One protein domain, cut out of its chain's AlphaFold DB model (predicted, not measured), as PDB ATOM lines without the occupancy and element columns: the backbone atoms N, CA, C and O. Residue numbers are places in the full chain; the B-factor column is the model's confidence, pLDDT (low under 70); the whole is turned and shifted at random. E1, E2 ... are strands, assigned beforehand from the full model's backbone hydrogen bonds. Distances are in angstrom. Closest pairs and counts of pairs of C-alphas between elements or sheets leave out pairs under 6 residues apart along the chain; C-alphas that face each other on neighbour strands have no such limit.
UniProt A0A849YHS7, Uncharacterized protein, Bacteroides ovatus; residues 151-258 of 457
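Overview. This is residues 151 to 258 of the 457 residues of an uncharacterized protein of Bacteroides ovatus (UniProt A0A849YHS7). Going along the printed part from residue 151, you meet first a closed barrel of six antiparallel strands, E1 to E6, and then a small separate hairpin, E7 and E8, beside the barrel near E6. The first two printed residues, 151 and 152, pair antiparallel with residues 247 to 248 of E7, a short pairing that ties the start of the printed part to the hairpin near its end. The 108 printed residues hold eight named strands, E1 to E8 in order, and no named helix; the class is all strand, though under half of the residues, 53, are in named elements. Round the barrel run E1, E2, E5, E4, E3, E6 and back to E1. The whole is compact and rounded, with a radius of gyration of the C-alphas of 13.6 A and spans of 35 by 34 by 30 A.

Arrangement. Start in the barrel with E1, residues 156 to 163, and E2, residues 168 to 171, an antiparallel hairpin; look for N 163 and O 168 at 2.9 A. E3, residues 185 to 192, E4, residues 198 to 208, and E5, residues 213 to 218, form a meander, each strand the antiparallel neighbour of the one before; N 187 and O 203 are 2.8 A apart, N 204 and O 217 2.8 A. E2 is the antiparallel neighbour of E5, with N 169 and O 214 at 2.8 A, and E2 E3 E4 E5 make a Greek key, four strands in a row of which three are a meander and the first is the antiparallel neighbour of the fourth. E6, residues 231 to 237, is the antiparallel neighbour of E3, with N 186 and O 236 at 2.8 A, and E3 E4 E5 E6 make a second Greek key. E6 also closes the ring on E1, with N 232 and O 157 at 3.0 A. The pairing of E1 is staggered: residues 156 to 158 pair with E6 and 159 to 163 with E2. Outside the ring, E7, residues 246 to 249, and E8, residues 253 to 257, form an antiparallel hairpin, with N 257 and O 246 at 2.8 A. The closest C-alphas of E6 and E7, those of Tyr 235 and Ser 246, are 5.7 A apart, while E6 and E8 are apart.

Along the chain. Find C-alpha 156 at (-28.608, -28.078, -16.919); from there E1 runs 18.4 A and bends by 77 degrees at residue 160. E3 is 22.8 A long. E4 is the longest strand, 27.8 A, and bends by 57 degrees at residue 205. E8 ends at C-alpha 257, (-37.064, -40.881, -21.791).

Size, cuts and confidence. The two C-alphas farthest apart, those of Ile 209 and Ser 252, are 38.9 A apart. The printed part has no cut, and its long links are E2 to E3 and E5 to E6. The mean pLDDT of the printed part is 92.6, and residue 194 alone is under 70.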
ATOM      1  N   TRP A 151     -38.224 -29.147 -18.664       94.88
ATOM      2  CA  TRP A 151     -37.417 -30.358 -18.566       94.88
ATOM      3  C   TRP A 151     -37.178 -30.753 -17.109       94.88
ATOM      4  O   TRP A 151     -36.875 -29.909 -16.273       94.88
ATOM      5  N   ASN A 152     -37.266 -32.051 -16.837       95.88
ATOM      6  CA  ASN A 152     -36.723 -32.702 -15.652       95.88
ATOM      7  C   ASN A 152     -35.613 -33.647 -16.126       95.88
ATOM      8  O   ASN A 152     -35.864 -34.610 -16.856       95.88
ATOM      9  N   ALA A 153     -34.381 -33.318 -15.773       96.06
ATOM     10  CA  ALA A 153     -33.174 -33.883 -16.348       96.06
ATOM     11  C   ALA A 153     -32.065 -33.919 -15.286       96.06
ATOM     12  O   ALA A 153     -32.134 -33.159 -14.325       96.06
ATOM     13  N   PRO A 154     -31.032 -34.758 -15.458       93.31
ATOM     14  CA  PRO A 154     -29.948 -34.911 -14.487       93.31
ATOM     15  C   PRO A 154     -28.989 -33.711 -14.435       93.31
ATOM     16  O   PRO A 154     -28.003 -33.765 -13.703       93.31
ATOM     17  N   GLY A 155     -29.206 -32.700 -15.280       93.75
ATOM     18  CA  GLY A 155     -28.329 -31.552 -15.405       93.75
ATOM     19  C   GLY A 155     -28.877 -30.455 -16.303       93.75
ATOM     20  O   GLY A 155     -29.740 -30.678 -17.160       93.75
ATOM     21  N   GLY A 156     -28.324 -29.265 -16.129       93.81
ATOM     22  CA  GLY A 156     -28.608 -28.078 -16.919       93.81
ATOM     23  C   GLY A 156     -27.893 -26.870 -16.328       93.81
ATOM     24  O   GLY A 156     -27.183 -26.984 -15.330       93.81
ATOM     25  N   GLY A 157     -28.066 -25.709 -16.946       92.62
ATOM     26  CA  GLY A 157     -27.475 -24.485 -16.420       92.62
ATOM     27  C   GLY A 157     -27.743 -23.258 -17.272       92.62
ATOM     28  O   GLY A 157     -28.369 -23.328 -18.335       92.62
ATOM     29  N   ILE A 158     -27.238 -22.126 -16.785       92.88
ATOM     30  CA  ILE A 158     -27.246 -20.839 -17.478       92.88
ATOM     31  C   ILE A 158     -25.810 -20.501 -17.852       92.88
ATOM     32  O   ILE A 158     -24.913 -20.535 -17.012       92.88
ATOM     33  N   ILE A 159     -25.591 -20.154 -19.114       93.38
ATOM     34  CA  ILE A 159     -24.269 -19.768 -19.602       93.38
ATOM     35  C   ILE A 159     -24.007 -18.290 -19.286       93.38
ATOM     36  O   ILE A 159     -24.732 -17.408 -19.750       93.38
ATOM     37  N   GLU A 160     -22.952 -18.007 -18.527       91.88
ATOM     38  CA  GLU A 160     -22.466 -16.652 -18.241       91.88
ATOM     39  C   GLU A 160     -21.626 -16.096 -19.398       91.88
ATOM     40  O   GLU A 160     -21.771 -14.929 -19.776       91.88
ATOM     41  N   GLU A 161     -20.779 -16.940 -19.986       94.06
ATOM     42  CA  GLU A 161     -19.848 -16.578 -21.054       94.06
ATOM     43  C   GLU A 161     -19.508 -17.792 -21.933       94.06
ATOM     44  O   GLU A 161     -19.628 -18.944 -21.507       94.06
ATOM     45  N   VAL A 162     -19.096 -17.537 -23.178       95.19
ATOM     46  CA  VAL A 162     -18.671 -18.564 -24.137       95.19
ATOM     47  C   VAL A 162     -17.383 -18.117 -24.807       95.19
ATOM     48  O   VAL A 162     -17.326 -17.015 -25.345       95.19
ATOM     49  N   ASP A 163     -16.395 -19.007 -24.842       95.69
ATOM     50  CA  ASP A 163     -15.277 -18.925 -25.773       95.69
ATOM     51  C   ASP A 163     -15.591 -19.822 -26.985       95.69
ATOM     52  O   ASP A 163     -15.501 -21.053 -26.897       95.69
ATOM     53  N   PRO A 164     -16.028 -19.251 -28.119       87.44
ATOM     54  CA  PRO A 164     -16.400 -20.037 -29.288       87.44
ATOM     55  C   PRO A 164     -15.190 -20.613 -30.036       87.44
ATOM     56  O   PRO A 164     -15.365 -21.574 -30.788       87.44
ATOM     57  N   LEU A 165     -13.989 -20.048 -29.858       90.94
ATOM     58  CA  LEU A 165     -12.780 -20.505 -30.542       90.94
ATOM     59  C   LEU A 165     -12.249 -21.774 -29.872       90.94
ATOM     60  O   LEU A 165     -12.076 -22.797 -30.536       90.94
ATOM     61  N   GLU A 166     -12.093 -21.721 -28.551       95.12
ATOM     62  CA  GLU A 166     -11.618 -22.843 -27.730       95.12
ATOM     63  C   GLU A 166     -12.740 -23.819 -27.341       95.12
ATOM     64  O   GLU A 166     -12.486 -24.887 -26.779       95.12
ATOM     65  N   ARG A 167     -13.992 -23.478 -27.678       96.88
ATOM     66  CA  ARG A 167     -15.210 -24.242 -27.368       96.88
ATOM     67  C   ARG A 167     -15.377 -24.483 -25.874       96.88
ATOM     68  O   ARG A 167     -15.604 -25.610 -25.434       96.88
ATOM     69  N   ILE A 168     -15.290 -23.404 -25.106       98.12
ATOM     70  CA  ILE A 168     -15.478 -23.406 -23.655       98.12
ATOM     71  C   ILE A 168     -16.766 -22.657 -23.318       98.12
ATOM     72  O   ILE A 168     -17.063 -21.616 -23.906       98.12
ATOM     73  N   ILE A 169     -17.537 -23.189 -22.375       97.81
ATOM     74  CA  ILE A 169     -18.637 -22.481 -21.719       97.81
ATOM     75  C   ILE A 169     -18.285 -22.238 -20.255       97.81
ATOM     76  O   ILE A 169     -17.693 -23.098 -19.597       97.81
ATOM     77  N   TYR A 170     -18.699 -21.078 -19.762       96.88
ATOM     78  CA  TYR A 170     -18.600 -20.681 -18.365       96.88
ATOM     79  C   TYR A 170     -20.018 -20.573 -17.814       96.88
ATOM     80  O   TYR A 170     -20.843 -19.821 -18.339       96.88
ATOM     81  N   LEU A 171     -20.329 -21.373 -16.801       95.12
ATOM     82  CA  LEU A 171     -21.643 -21.417 -16.180       95.12
ATOM     83  C   LEU A 171     -21.771 -20.332 -15.119       95.12
ATOM     84  O   LEU A 171     -20.846 -20.085 -14.344       95.12
ATOM     85  N   LYS A 172     -22.954 -19.725 -15.066       91.62
ATOM     86  CA  LYS A 172     -23.342 -18.864 -13.958       91.62
ATOM     87  C   LYS A 172     -23.704 -19.753 -12.768       91.62
ATOM     88  O   LYS A 172     -24.742 -20.406 -12.820       91.62
ATOM     89  N   LEU A 173     -22.862 -19.753 -11.737       88.62
ATOM     90  CA  LEU A 173     -23.099 -20.431 -10.460       88.62
ATOM     91  C   LEU A 173     -22.954 -19.430  -9.313       88.62
ATOM     92  O   LEU A 173     -22.026 -18.614  -9.315       88.62
ATOM     93  N   GLU A 174     -23.841 -19.511  -8.330       82.00
ATOM     94  CA  GLU A 174     -23.710 -18.766  -7.078       82.00
ATOM     95  C   GLU A 174     -22.755 -19.496  -6.100       82.00
ATOM     96  O   GLU A 174     -22.516 -20.699  -6.233       82.00
ATOM     97  N   PRO A 175     -22.167 -18.814  -5.097       77.75
ATOM     98  CA  PRO A 175     -21.261 -19.458  -4.145       77.75
ATOM     99  C   PRO A 175     -21.900 -20.661  -3.431       77.75
ATOM    100  O   PRO A 175     -22.891 -20.515  -2.718       77.75
ATOM    101  N   GLY A 176     -21.295 -21.843  -3.582       77.12
ATOM    102  CA  GLY A 176     -21.784 -23.103  -3.005       77.12
ATOM    103  C   GLY A 176     -22.732 -23.900  -3.908       77.12
ATOM    104  O   GLY A 176     -23.132 -24.999  -3.528       77.12
ATOM    105  N   GLU A 177     -23.072 -23.386  -5.091       80.62
ATOM    106  CA  GLU A 177     -23.820 -24.113  -6.116       80.62
ATOM    107  C   GLU A 177     -22.887 -25.035  -6.918       80.62
ATOM    108  O   GLU A 177     -21.775 -24.652  -7.281       80.62
ATOM    109  N   LEU A 178     -23.345 -26.254  -7.209       82.31
ATOM    110  CA  LEU A 178     -22.630 -27.201  -8.062       82.31
ATOM    111  C   LEU A 178     -23.341 -27.305  -9.405       82.31
ATOM    112  O   LEU A 178     -24.543 -27.562  -9.458       82.31
ATOM    113  N   ALA A 179     -22.590 -27.182 -10.499       84.69
ATOM    114  CA  ALA A 179     -23.114 -27.546 -11.803       84.69
ATOM    115  C   ALA A 179     -23.354 -29.059 -11.844       84.69
ATOM    116  O   ALA A 179     -22.403 -29.846 -11.817       84.69
ATOM    117  N   GLU A 180     -24.615 -29.474 -11.966       92.31
ATOM    118  CA  GLU A 180     -24.998 -30.872 -12.199       92.31
ATOM    119  C   GLU A 180     -24.708 -31.294 -13.652       92.31
ATOM    120  O   GLU A 180     -25.565 -31.818 -14.360       92.31
ATOM    121  N   ILE A 181     -23.489 -31.038 -14.127       96.12
ATOM    122  CA  ILE A 181     -23.022 -31.286 -15.490       96.12
ATOM    123  C   ILE A 181     -21.837 -32.246 -15.454       96.12
ATOM    124  O   ILE A 181     -20.872 -32.042 -14.711       96.12
ATOM    125  N   GLU A 182     -21.896 -33.272 -16.298       96.62
ATOM    126  CA  GLU A 182     -20.872 -34.310 -16.395       96.62
ATOM    127  C   GLU A 182     -20.333 -34.455 -17.818       96.62
ATOM    128  O   GLU A 182     -20.966 -34.065 -18.803       96.62
ATOM    129  N   ILE A 183     -19.142 -35.049 -17.924       97.81
ATOM    130  CA  ILE A 183     -18.565 -35.425 -19.217       97.81
ATOM    131  C   ILE A 183     -19.559 -36.334 -19.953       97.81
ATOM    132  O   ILE A 183     -20.221 -37.185 -19.356       97.81
ATOM    133  N   ASP A 184     -19.656 -36.138 -21.264       98.19
ATOM    134  CA  ASP A 184     -20.532 -36.851 -22.192       98.19
ATOM    135  C   ASP A 184     -22.022 -36.539 -22.095       98.19
ATOM    136  O   ASP A 184     -22.811 -37.149 -22.826       98.19
ATOM    137  N   ASP A 185     -22.406 -35.556 -21.280       98.50
ATOM    138  CA  ASP A 185     -23.765 -35.032 -21.287       98.50
ATOM    139  C   ASP A 185     -24.133 -34.509 -22.678       98.50
ATOM    140  O   ASP A 185     -23.358 -33.802 -23.327       98.50
ATOM    141  N   ILE A 186     -25.331 -34.878 -23.128       98.31
ATOM    142  CA  ILE A 186     -25.933 -34.445 -24.384       98.31
ATOM    143  C   ILE A 186     -26.818 -33.248 -24.066       98.31
ATOM    144  O   ILE A 186     -27.851 -33.378 -23.407       98.31
ATOM    145  N   CYS A 187     -26.400 -32.078 -24.532       97.62
ATOM    146  CA  CYS A 187     -26.989 -30.807 -24.163       97.62
ATOM    147  C   CYS A 187     -27.776 -30.181 -25.315       97.62
ATOM    148  O   CYS A 187     -27.394 -30.257 -26.488       97.62
ATOM    149  N   LYS A 188     -28.867 -29.507 -24.955       95.62
ATOM    150  CA  LYS A 188     -29.673 -28.673 -25.853       95.62
ATOM    151  C   LYS A 188     -30.000 -27.363 -25.153       95.62
ATOM    152  O   LYS A 188     -30.441 -27.373 -24.008       95.62
ATOM    153  N   GLY A 189     -29.850 -26.248 -25.856       91.94
ATOM    154  CA  GLY A 189     -30.319 -24.940 -25.396       91.94
ATOM    155  C   GLY A 189     -31.028 -24.186 -26.511       91.94
ATOM    156  O   GLY A 189     -30.695 -24.356 -27.686       91.94
ATOM    157  N   LYS A 190     -32.023 -23.373 -26.144       86.25
ATOM    158  CA  LYS A 190     -32.694 -22.441 -27.060       86.25
ATOM    159  C   LYS A 190     -32.352 -21.015 -26.649       86.25
ATOM    160  O   LYS A 190     -32.423 -20.686 -25.469       86.25
ATOM    161  N   PHE A 191     -32.005 -20.175 -27.614       82.25
ATOM    162  CA  PHE A 191     -31.698 -18.764 -27.384       82.25
ATOM    163  C   PHE A 191     -32.231 -17.913 -28.537       82.25
ATOM    164  O   PHE A 191     -32.474 -18.433 -29.623       82.25
ATOM    165  N   ASN A 192     -32.427 -16.619 -28.298       77.38
ATOM    166  CA  ASN A 192     -32.826 -15.663 -29.327       77.38
ATOM    167  C   ASN A 192     -31.630 -14.768 -29.663       77.38
ATOM    168  O   ASN A 192     -31.094 -14.112 -28.773       77.38
ATOM    169  N   ASP A 193     -31.207 -14.743 -30.925       71.12
ATOM    170  CA  ASP A 193     -30.077 -13.919 -31.378       71.12
ATOM    171  C   ASP A 193     -30.463 -12.450 -31.650       71.12
ATOM    172  O   ASP A 193     -29.636 -11.663 -32.097       71.12
ATOM    173  N   SER A 194     -31.724 -12.079 -31.390       69.19
ATOM    174  CA  SER A 194     -32.352 -10.771 -31.634       69.19
ATOM    175  C   SER A 194     -32.413 -10.311 -33.097       69.19
ATOM    176  O   SER A 194     -33.047  -9.295 -33.374       69.19
ATOM    177  N   VAL A 195     -31.810 -11.048 -34.034       74.06
ATOM    178  CA  VAL A 195     -31.711 -10.671 -35.454       74.06
ATOM    179  C   VAL A 195     -32.528 -11.609 -36.334       74.06
ATOM    180  O   VAL A 195     -33.323 -11.152 -37.152       74.06
ATOM    181  N   THR A 196     -32.345 -12.917 -36.177       77.44
ATOM    182  CA  THR A 196     -33.004 -13.949 -36.988       77.44
ATOM    183  C   THR A 196     -33.978 -14.812 -36.181       77.44
ATOM    184  O   THR A 196     -34.782 -15.538 -36.766       77.44
ATOM    185  N   GLY A 197     -33.988 -14.667 -34.851       76.94
ATOM    186  CA  GLY A 197     -34.998 -15.218 -33.954       76.94
ATOM    187  C   GLY A 197     -34.456 -16.320 -33.048       76.94
ATOM    188  O   GLY A 197     -33.319 -16.268 -32.583       76.94
ATOM    189  N   PHE A 198     -35.305 -17.305 -32.739       80.31
ATOM    190  CA  PHE A 198     -34.944 -18.409 -31.852       80.31
ATOM    191  C   PHE A 198     -34.136 -19.486 -32.578       80.31
ATOM    192  O   PHE A 198     -34.598 -20.074 -33.554       80.31
ATOM    193  N   HIS A 199     -32.980 -19.824 -32.013       84.88
ATOM    194  CA  HIS A 199     -32.098 -20.895 -32.464       84.88
ATOM    195  C   HIS A 199     -31.986 -21.979 -31.409       84.88
ATOM    196  O   HIS A 199     -32.165 -21.735 -30.217       84.88
ATOM    197  N   THR A 200     -31.661 -23.191 -31.855       90.69
ATOM    198  CA  THR A 200     -31.330 -24.303 -30.963       90.69
ATOM    199  C   THR A 200     -29.877 -24.698 -31.171       90.69
ATOM    200  O   THR A 200     -29.469 -24.960 -32.303       90.69
ATOM    201  N   SER A 201     -29.113 -24.777 -30.084       94.25
ATOM    202  CA  SER A 201     -27.755 -25.315 -30.099       94.25
ATOM    203  C   SER A 201     -27.732 -26.702 -29.468       94.25
ATOM    204  O   SER A 201     -28.299 -26.898 -28.390       94.25
ATOM    205  N   TYR A 202     -27.079 -27.652 -30.141       96.88
ATOM    206  CA  TYR A 202     -26.848 -29.007 -29.645       96.88
ATOM    207  C   TYR A 202     -25.352 -29.231 -29.456       96.88
ATOM    208  O   TYR A 202     -24.559 -29.072 -30.390       96.88
ATOM    209  N   PHE A 203     -24.960 -29.622 -28.250       97.69
ATOM    210  CA  PHE A 203     -23.558 -29.797 -27.894       97.69
ATOM    211  C   PHE A 203     -23.384 -30.893 -26.848       97.69
ATOM    212  O   PHE A 203     -24.325 -31.252 -26.153       97.69
ATOM    213  N   ARG A 204     -22.186 -31.464 -26.781       97.88
ATOM    214  CA  ARG A 204     -21.802 -32.499 -25.821       97.88
ATOM    215  C   ARG A 204     -20.703 -31.944 -24.946       97.88
ATOM    216  O   ARG A 204     -19.762 -31.367 -25.488       97.88
ATOM    217  N   ILE A 205     -20.776 -32.172 -23.644       98.31
ATOM    218  CA  ILE A 205     -19.673 -31.848 -22.738       98.31
ATOM    219  C   ILE A 205     -18.526 -32.824 -22.987       98.31
ATOM    220  O   ILE A 205     -18.693 -34.035 -22.861       98.31
ATOM    221  N   SER A 206     -17.369 -32.312 -23.390       98.12
ATOM    222  CA  SER A 206     -16.197 -33.135 -23.708       98.12
ATOM    223  C   SER A 206     -15.157 -33.153 -22.597       98.12
ATOM    224  O   SER A 206     -14.394 -34.105 -22.497       98.12
ATOM    225  N   GLU A 207     -15.105 -32.099 -21.786       98.12
ATOM    226  CA  GLU A 207     -14.136 -31.956 -20.701       98.12
ATOM    227  C   GLU A 207     -14.729 -31.074 -19.599       98.12
ATOM    228  O   GLU A 207     -15.374 -30.065 -19.895       98.12
ATOM    229  N   LYS A 208     -14.478 -31.437 -18.338       96.75
ATOM    230  CA  LYS A 208     -14.749 -30.609 -17.159       96.75
ATOM    231  C   LYS A 208     -13.420 -30.019 -16.689       96.75
ATOM    232  O   LYS A 208     -12.572 -30.771 -16.215       96.75
ATOM    233  N   ILE A 209     -13.227 -28.713 -16.881       96.56
ATOM    234  CA  ILE A 209     -11.987 -28.019 -16.491       96.56
ATOM    235  C   ILE A 209     -12.026 -27.718 -14.991       96.56
ATOM    236  O   ILE A 209     -11.079 -28.017 -14.268       96.56
ATOM    237  N   ASP A 210     -13.147 -27.165 -14.528       93.31
ATOM    238  CA  ASP A 210     -13.450 -26.910 -13.119       93.31
ATOM    239  C   ASP A 210     -14.973 -27.022 -12.875       93.31
ATOM    240  O   ASP A 210     -15.696 -27.595 -13.692       93.31
ATOM    241  N   GLU A 211     -15.478 -26.543 -11.735       90.12
ATOM    242  CA  GLU A 211     -16.900 -26.646 -11.370       90.12
ATOM    243  C   GLU A 211     -17.843 -25.823 -12.261       90.12
ATOM    244  O   GLU A 211     -19.006 -26.196 -12.403       90.12
ATOM    245  N   LYS A 212     -17.360 -24.741 -12.883       94.38
ATOM    246  CA  LYS A 212     -18.167 -23.850 -13.731       94.38
ATOM    247  C   LYS A 212     -17.697 -23.782 -15.182       94.38
ATOM    248  O   LYS A 212     -18.410 -23.233 -16.017       94.38
ATOM    249  N   THR A 213     -16.530 -24.330 -15.497       96.62
ATOM    250  CA  THR A 213     -15.900 -24.230 -16.815       96.62
ATOM    251  C   THR A 213     -15.850 -25.588 -17.512       96.62
ATOM    252  O   THR A 213     -15.237 -26.540 -17.019       96.62
ATOM    253  N   PHE A 214     -16.439 -25.677 -18.707       98.12
ATOM    254  CA  PHE A 214     -16.550 -26.930 -19.463       98.12
ATOM    255  C   PHE A 214     -16.197 -26.739 -20.938       98.12
ATOM    256  O   PHE A 214     -16.610 -25.752 -21.547       98.12
ATOM    257  N   LYS A 215     -15.505 -27.711 -21.549       98.38
ATOM    258  CA  LYS A 215     -15.387 -27.772 -23.016       98.38
ATOM    259  C   LYS A 215     -16.555 -28.511 -23.632       98.38
ATOM    260  O   LYS A 215     -17.082 -29.461 -23.046       98.38
ATOM    261  N   TYR A 216     -16.899 -28.125 -24.856       98.19
ATOM    262  CA  TYR A 216     -17.962 -28.766 -25.609       98.19
ATOM    263  C   TYR A 216     -17.589 -29.123 -27.049       98.19
ATOM    264  O   TYR A 216     -16.754 -28.504 -27.710       98.19
ATOM    265  N   ILE A 217     -18.303 -30.114 -27.578       97.56
ATOM    266  CA  ILE A 217     -18.290 -30.493 -28.989       97.56
ATOM    267  C   ILE A 217     -19.680 -30.239 -29.564       97.56
ATOM    268  O   ILE A 217     -20.674 -30.735 -29.043       97.56
ATOM    269  N   LEU A 218     -19.753 -29.480 -30.658       96.94
ATOM    270  CA  LEU A 218     -21.007 -29.243 -31.370       96.94
ATOM    271  C   LEU A 218     -21.471 -30.500 -32.093       96.94
ATOM    272  O   LEU A 218     -20.685 -31.185 -32.753       96.94
ATOM    273  N   ARG A 219     -22.778 -30.747 -32.046       96.62
ATOM    274  CA  ARG A 219     -23.413 -31.713 -32.934       96.62
ATOM    275  C   ARG A 219     -23.271 -31.239 -34.383       96.62
ATOM    276  O   ARG A 219     -23.504 -30.065 -34.680       96.62
ATOM    277  N   SER A 220     -22.959 -32.163 -35.294       94.31
ATOM    278  CA  SER A 220     -22.952 -31.883 -36.735       94.31
ATOM    279  C   SER A 220     -24.287 -31.279 -37.196       94.31
ATOM    280  O   SER A 220     -25.353 -31.759 -36.804       94.31
ATOM    281  N   GLY A 221     -24.218 -30.221 -38.009       90.12
ATOM    282  CA  GLY A 221     -25.382 -29.468 -38.490       90.12
ATOM    283  C   GLY A 221     -25.881 -28.359 -37.553       90.12
ATOM    284  O   GLY A 221     -26.813 -27.649 -37.916       90.12
ATOM    285  N   THR A 222     -25.273 -28.172 -36.376       90.50
ATOM    286  CA  THR A 222     -25.603 -27.039 -35.495       90.50
ATOM    287  C   THR A 222     -25.167 -25.723 -36.141       90.50
ATOM    288  O   THR A 222     -23.990 -25.554 -36.451       90.50
ATOM    289  N   ILE A 223     -26.116 -24.798 -36.329       86.00
ATOM    290  CA  ILE A 223     -25.889 -23.514 -37.016       86.00
ATOM    291  C   ILE A 223     -25.072 -22.563 -36.139       86.00
ATOM    292  O   ILE A 223     -24.087 -21.991 -36.597       86.00
ATOM    293  N   LEU A 224     -25.479 -22.403 -34.875       88.88
ATOM    294  CA  LEU A 224     -24.851 -21.487 -33.927       88.88
ATOM    295  C   LEU A 224     -24.399 -22.230 -32.659       88.88
ATOM    296  O   LEU A 224     -25.149 -23.064 -32.132       88.88
ATOM    297  N   PRO A 225     -23.192 -21.933 -32.141       93.06
ATOM    298  CA  PRO A 225     -22.730 -22.504 -30.883       93.06
ATOM    299  C   PRO A 225     -23.579 -22.013 -29.700       93.06
ATOM    300  O   PRO A 225     -24.358 -21.065 -29.860       93.06
ATOM    301  N   PRO A 226     -23.426 -22.622 -28.509       94.25
ATOM    302  CA  PRO A 226     -23.962 -22.079 -27.267       94.25
ATOM    303  C   PRO A 226     -23.678 -20.581 -27.145       94.25
ATOM    304  O   PRO A 226     -22.612 -20.124 -27.555       94.25
ATOM    305  N   GLN A 227     -24.626 -19.821 -26.602       90.12
ATOM    306  CA  GLN A 227     -24.499 -18.371 -26.435       90.12
ATOM    307  C   GLN A 227     -24.555 -17.977 -24.963       90.12
ATOM    308  O   GLN A 227     -25.123 -18.688 -24.131       90.12
ATOM    309  N   LYS A 228     -24.007 -16.799 -24.660       88.69
ATOM    310  CA  LYS A 228     -24.213 -16.127 -23.377       88.69
ATOM    311  C   LYS A 228     -25.715 -15.991 -23.085       88.69
ATOM    312  O   LYS A 228     -26.496 -15.804 -24.010       88.69
ATOM    313  N   THR A 229     -26.079 -16.118 -21.808       83.88
ATOM    314  CA  THR A 229     -27.443 -16.176 -21.244       83.88
ATOM    315  C   THR A 229     -28.308 -17.357 -21.681       83.88
ATOM    316  O   THR A 229     -29.461 -17.458 -21.260       83.88
ATOM    317  N   MET A 230     -27.779 -18.292 -22.474       88.88
ATOM    318  CA  MET A 230     -28.537 -19.470 -22.878       88.88
ATOM    319  C   MET A 230     -28.791 -20.386 -21.679       88.88
ATOM    320  O   MET A 230     -27.858 -20.808 -20.994       88.88
ATOM    321  N   HIS A 231     -30.059 -20.742 -21.485       91.25
ATOM    322  CA  HIS A 231     -30.448 -21.863 -20.640       91.25
ATOM    323  C   HIS A 231     -30.328 -23.151 -21.452       91.25
ATOM    324  O   HIS A 231     -30.807 -23.228 -22.591       91.25
ATOM    325  N   PHE A 232     -29.711 -24.168 -20.866       95.25
ATOM    326  CA  PHE A 232     -29.589 -25.475 -21.496       95.25
ATOM    327  C   PHE A 232     -29.909 -26.603 -20.524       95.25
ATOM    328  O   PHE A 232     -29.866 -26.441 -19.306       95.25
ATOM    329  N   VAL A 233     -30.218 -27.757 -21.103       96.88
ATOM    330  CA  VAL A 233     -30.519 -28.999 -20.398       96.88
ATOM    331  C   VAL A 233     -29.596 -30.111 -20.886       96.88
ATOM    332  O   VAL A 233     -29.388 -30.232 -22.095       96.88
ATOM    333  N   SER A 234     -29.098 -30.935 -19.964       97.19
ATOM    334  CA  SER A 234     -28.445 -32.219 -20.244       97.19
ATOM    335  C   SER A 234     -29.512 -33.310 -20.338       97.19
ATOM    336  O   SER A 234     -29.901 -33.903 -19.336       97.19
ATOM    337  N   TYR A 235     -30.045 -33.564 -21.534       97.25
ATOM    338  CA  TYR A 235     -31.204 -34.450 -21.714       97.25
ATOM    339  C   TYR A 235     -30.845 -35.941 -21.850       97.25
ATOM    340  O   TYR A 235     -31.741 -36.789 -21.898       97.25
ATOM    341  N   GLY A 236     -29.557 -36.264 -21.915       98.00
ATOM    342  CA  GLY A 236     -29.020 -37.617 -22.001       98.00
ATOM    343  C   GLY A 236     -27.510 -37.616 -21.789       98.00
ATOM    344  O   GLY A 236     -26.920 -36.569 -21.526       98.00
ATOM    345  N   ASN A 237     -26.868 -38.774 -21.937       98.50
ATOM    346  CA  ASN A 237     -25.414 -38.902 -21.815       98.50
ATOM    347  C   ASN A 237     -24.896 -40.071 -22.669       98.50
ATOM    348  O   ASN A 237     -25.463 -41.165 -22.633       98.50
ATOM    349  N   PHE A 238     -23.814 -39.876 -23.433       98.25
ATOM    350  CA  PHE A 238     -23.290 -40.919 -24.332       98.25
ATOM    351  C   PHE A 238     -22.777 -42.171 -23.603       98.25
ATOM    352  O   PHE A 238     -22.827 -43.263 -24.171       98.25
ATOM    353  N   THR A 239     -22.288 -42.044 -22.369       97.75
ATOM    354  CA  THR A 239     -21.565 -43.121 -21.669       97.75
ATOM    355  C   THR A 239     -22.161 -43.466 -20.303       97.75
ATOM    356  O   THR A 239     -22.320 -44.649 -19.985       97.75
ATOM    357  N   ASN A 240     -22.556 -42.476 -19.503       97.75
ATOM    358  CA  ASN A 240     -23.098 -42.666 -18.160       97.75
ATOM    359  C   ASN A 240     -24.598 -43.009 -18.178       97.75
ATOM    360  O   ASN A 240     -25.452 -42.139 -18.351       97.75
ATOM    361  N   LYS A 241     -24.927 -44.278 -17.908       97.62
ATOM    362  CA  LYS A 241     -26.306 -44.799 -17.910       97.62
ATOM    363  C   LYS A 241     -27.239 -44.140 -16.893       97.62
ATOM    364  O   LYS A 241     -28.430 -44.024 -17.173       97.62
ATOM    365  N   GLU A 242     -26.734 -43.669 -15.754       97.19
ATOM    366  CA  GLU A 242     -27.582 -43.023 -14.740       97.19
ATOM    367  C   GLU A 242     -28.116 -41.662 -15.208       97.19
ATOM    368  O   GLU A 242     -29.182 -41.231 -14.762       97.19
ATOM    369  N   ARG A 243     -27.421 -41.034 -16.170       97.62
ATOM    370  CA  ARG A 243     -27.747 -39.730 -16.771       97.62
ATOM    371  C   ARG A 243     -28.456 -39.839 -18.127       97.62
ATOM    372  O   ARG A 243     -28.650 -38.852 -18.821       97.62
ATOM    373  N   GLN A 244     -28.880 -41.042 -18.508       98.25
ATOM    374  CA  GLN A 244     -29.615 -41.304 -19.753       98.25
ATOM    375  C   GLN A 244     -31.140 -41.239 -19.581       98.25
ATOM    376  O   GLN A 244     -31.884 -41.683 -20.460       98.25
ATOM    377  N   ARG A 245     -31.613 -40.733 -18.438       97.69
ATOM    378  CA  ARG A 245     -33.033 -40.563 -18.121       97.69
ATOM    379  C   ARG A 245     -33.353 -39.084 -18.030       97.69
ATOM    380  O   ARG A 245     -32.662 -38.347 -17.340       97.69
ATOM    381  N   SER A 246     -34.420 -38.677 -18.691       97.81
ATOM    382  CA  SER A 246     -34.962 -37.326 -18.603       97.81
ATOM    383  C   SER A 246     -36.445 -37.362 -18.950       97.81
ATOM    384  O   SER A 246     -36.972 -38.358 -19.449       97.81
ATOM    385  N   SER A 247     -37.155 -36.287 -18.661       97.62
ATOM    386  CA  SER A 247     -38.531 -36.101 -19.095       97.62
ATOM    387  C   SER A 247     -38.762 -34.643 -19.432       97.62
ATOM    388  O   SER A 247     -38.073 -33.760 -18.922       97.62
ATOM    389  N   TYR A 248     -39.720 -34.391 -20.309       95.94
ATOM    390  CA  TYR A 248     -40.108 -33.033 -20.632       95.94
ATOM    391  C   TYR A 248     -41.596 -32.928 -20.912       95.94
ATOM    392  O   TYR A 248     -42.238 -33.883 -21.358       95.94
ATOM    393  N   SER A 249     -42.138 -31.747 -20.653       95.38
ATOM    394  CA  SER A 249     -43.492 -31.365 -21.020       95.38
ATOM    395  C   SER A 249     -43.472 -30.257 -22.063       95.38
ATOM    396  O   SER A 249     -42.589 -29.397 -22.095       95.38
ATOM    397  N   THR A 250     -44.465 -30.307 -22.938       92.19
ATOM    398  CA  THR A 250     -44.800 -29.273 -23.918       92.19
ATOM    399  C   THR A 250     -46.233 -28.812 -23.660       92.19
ATOM    400  O   THR A 250     -46.870 -29.266 -22.710       92.19
ATOM    401  N   GLN A 251     -46.776 -27.964 -24.532       90.44
ATOM    402  CA  GLN A 251     -48.201 -27.634 -24.497       90.44
ATOM    403  C   GLN A 251     -49.110 -28.853 -24.754       90.44
ATOM    404  O   GLN A 251     -50.211 -28.900 -24.214       90.44
ATOM    405  N   SER A 252     -48.667 -29.826 -25.560       91.88
ATOM    406  CA  SER A 252     -49.543 -30.897 -26.069       91.88
ATOM    407  C   SER A 252     -49.300 -32.264 -25.431       91.88
ATOM    408  O   SER A 252     -50.190 -33.109 -25.446       91.88
ATOM    409  N   TYR A 253     -48.102 -32.522 -24.902       94.69
ATOM    410  CA  TYR A 253     -47.754 -33.825 -24.330       94.69
ATOM    411  C   TYR A 253     -46.634 -33.748 -23.289       94.69
ATOM    412  O   TYR A 253     -45.815 -32.823 -23.289       94.69
ATOM    413  N   VAL A 254     -46.566 -34.785 -22.452       96.94
ATOM    414  CA  VAL A 254     -45.451 -35.090 -21.545       96.94
ATOM    415  C   VAL A 254     -44.774 -36.370 -22.014       96.94
ATOM    416  O   VAL A 254     -45.453 -37.348 -22.328       96.94
ATOM    417  N   ARG A 255     -43.440 -36.386 -22.059       96.56
ATOM    418  CA  ARG A 255     -42.653 -37.539 -22.507       96.56
ATOM    419  C   ARG A 255     -41.571 -37.899 -21.498       96.56
ATOM    420  O   ARG A 255     -40.853 -37.031 -21.013       96.56
ATOM    421  N   TYR A 256     -41.438 -39.197 -21.242       97.88
ATOM    422  CA  TYR A 256     -40.420 -39.786 -20.382       97.88
ATOM    423  C   TYR A 256     -39.446 -40.595 -21.229       97.88
ATOM    424  O   TYR A 256     -39.849 -41.439 -22.039       97.88
ATOM    425  N   LEU A 257     -38.163 -40.329 -21.024       97.50
ATOM    426  CA  LEU A 257     -37.064 -40.881 -21.791       97.50
ATOM    427  C   LEU A 257     -36.158 -41.737 -20.908       97.50
ATOM    428  O   LEU A 257     -35.925 -41.442 -19.735       97.50
ATOM    429  N   THR A 258     -35.621 -42.794 -21.502       97.12
ATOM    430  CA  THR A 258     -34.642 -43.688 -20.885       97.12
ATOM    431  C   THR A 258     -33.633 -44.148 -21.926       97.12
ATOM    432  O   THR A 258     -33.982 -44.350 -23.083       97.12
TER     433      THR A 258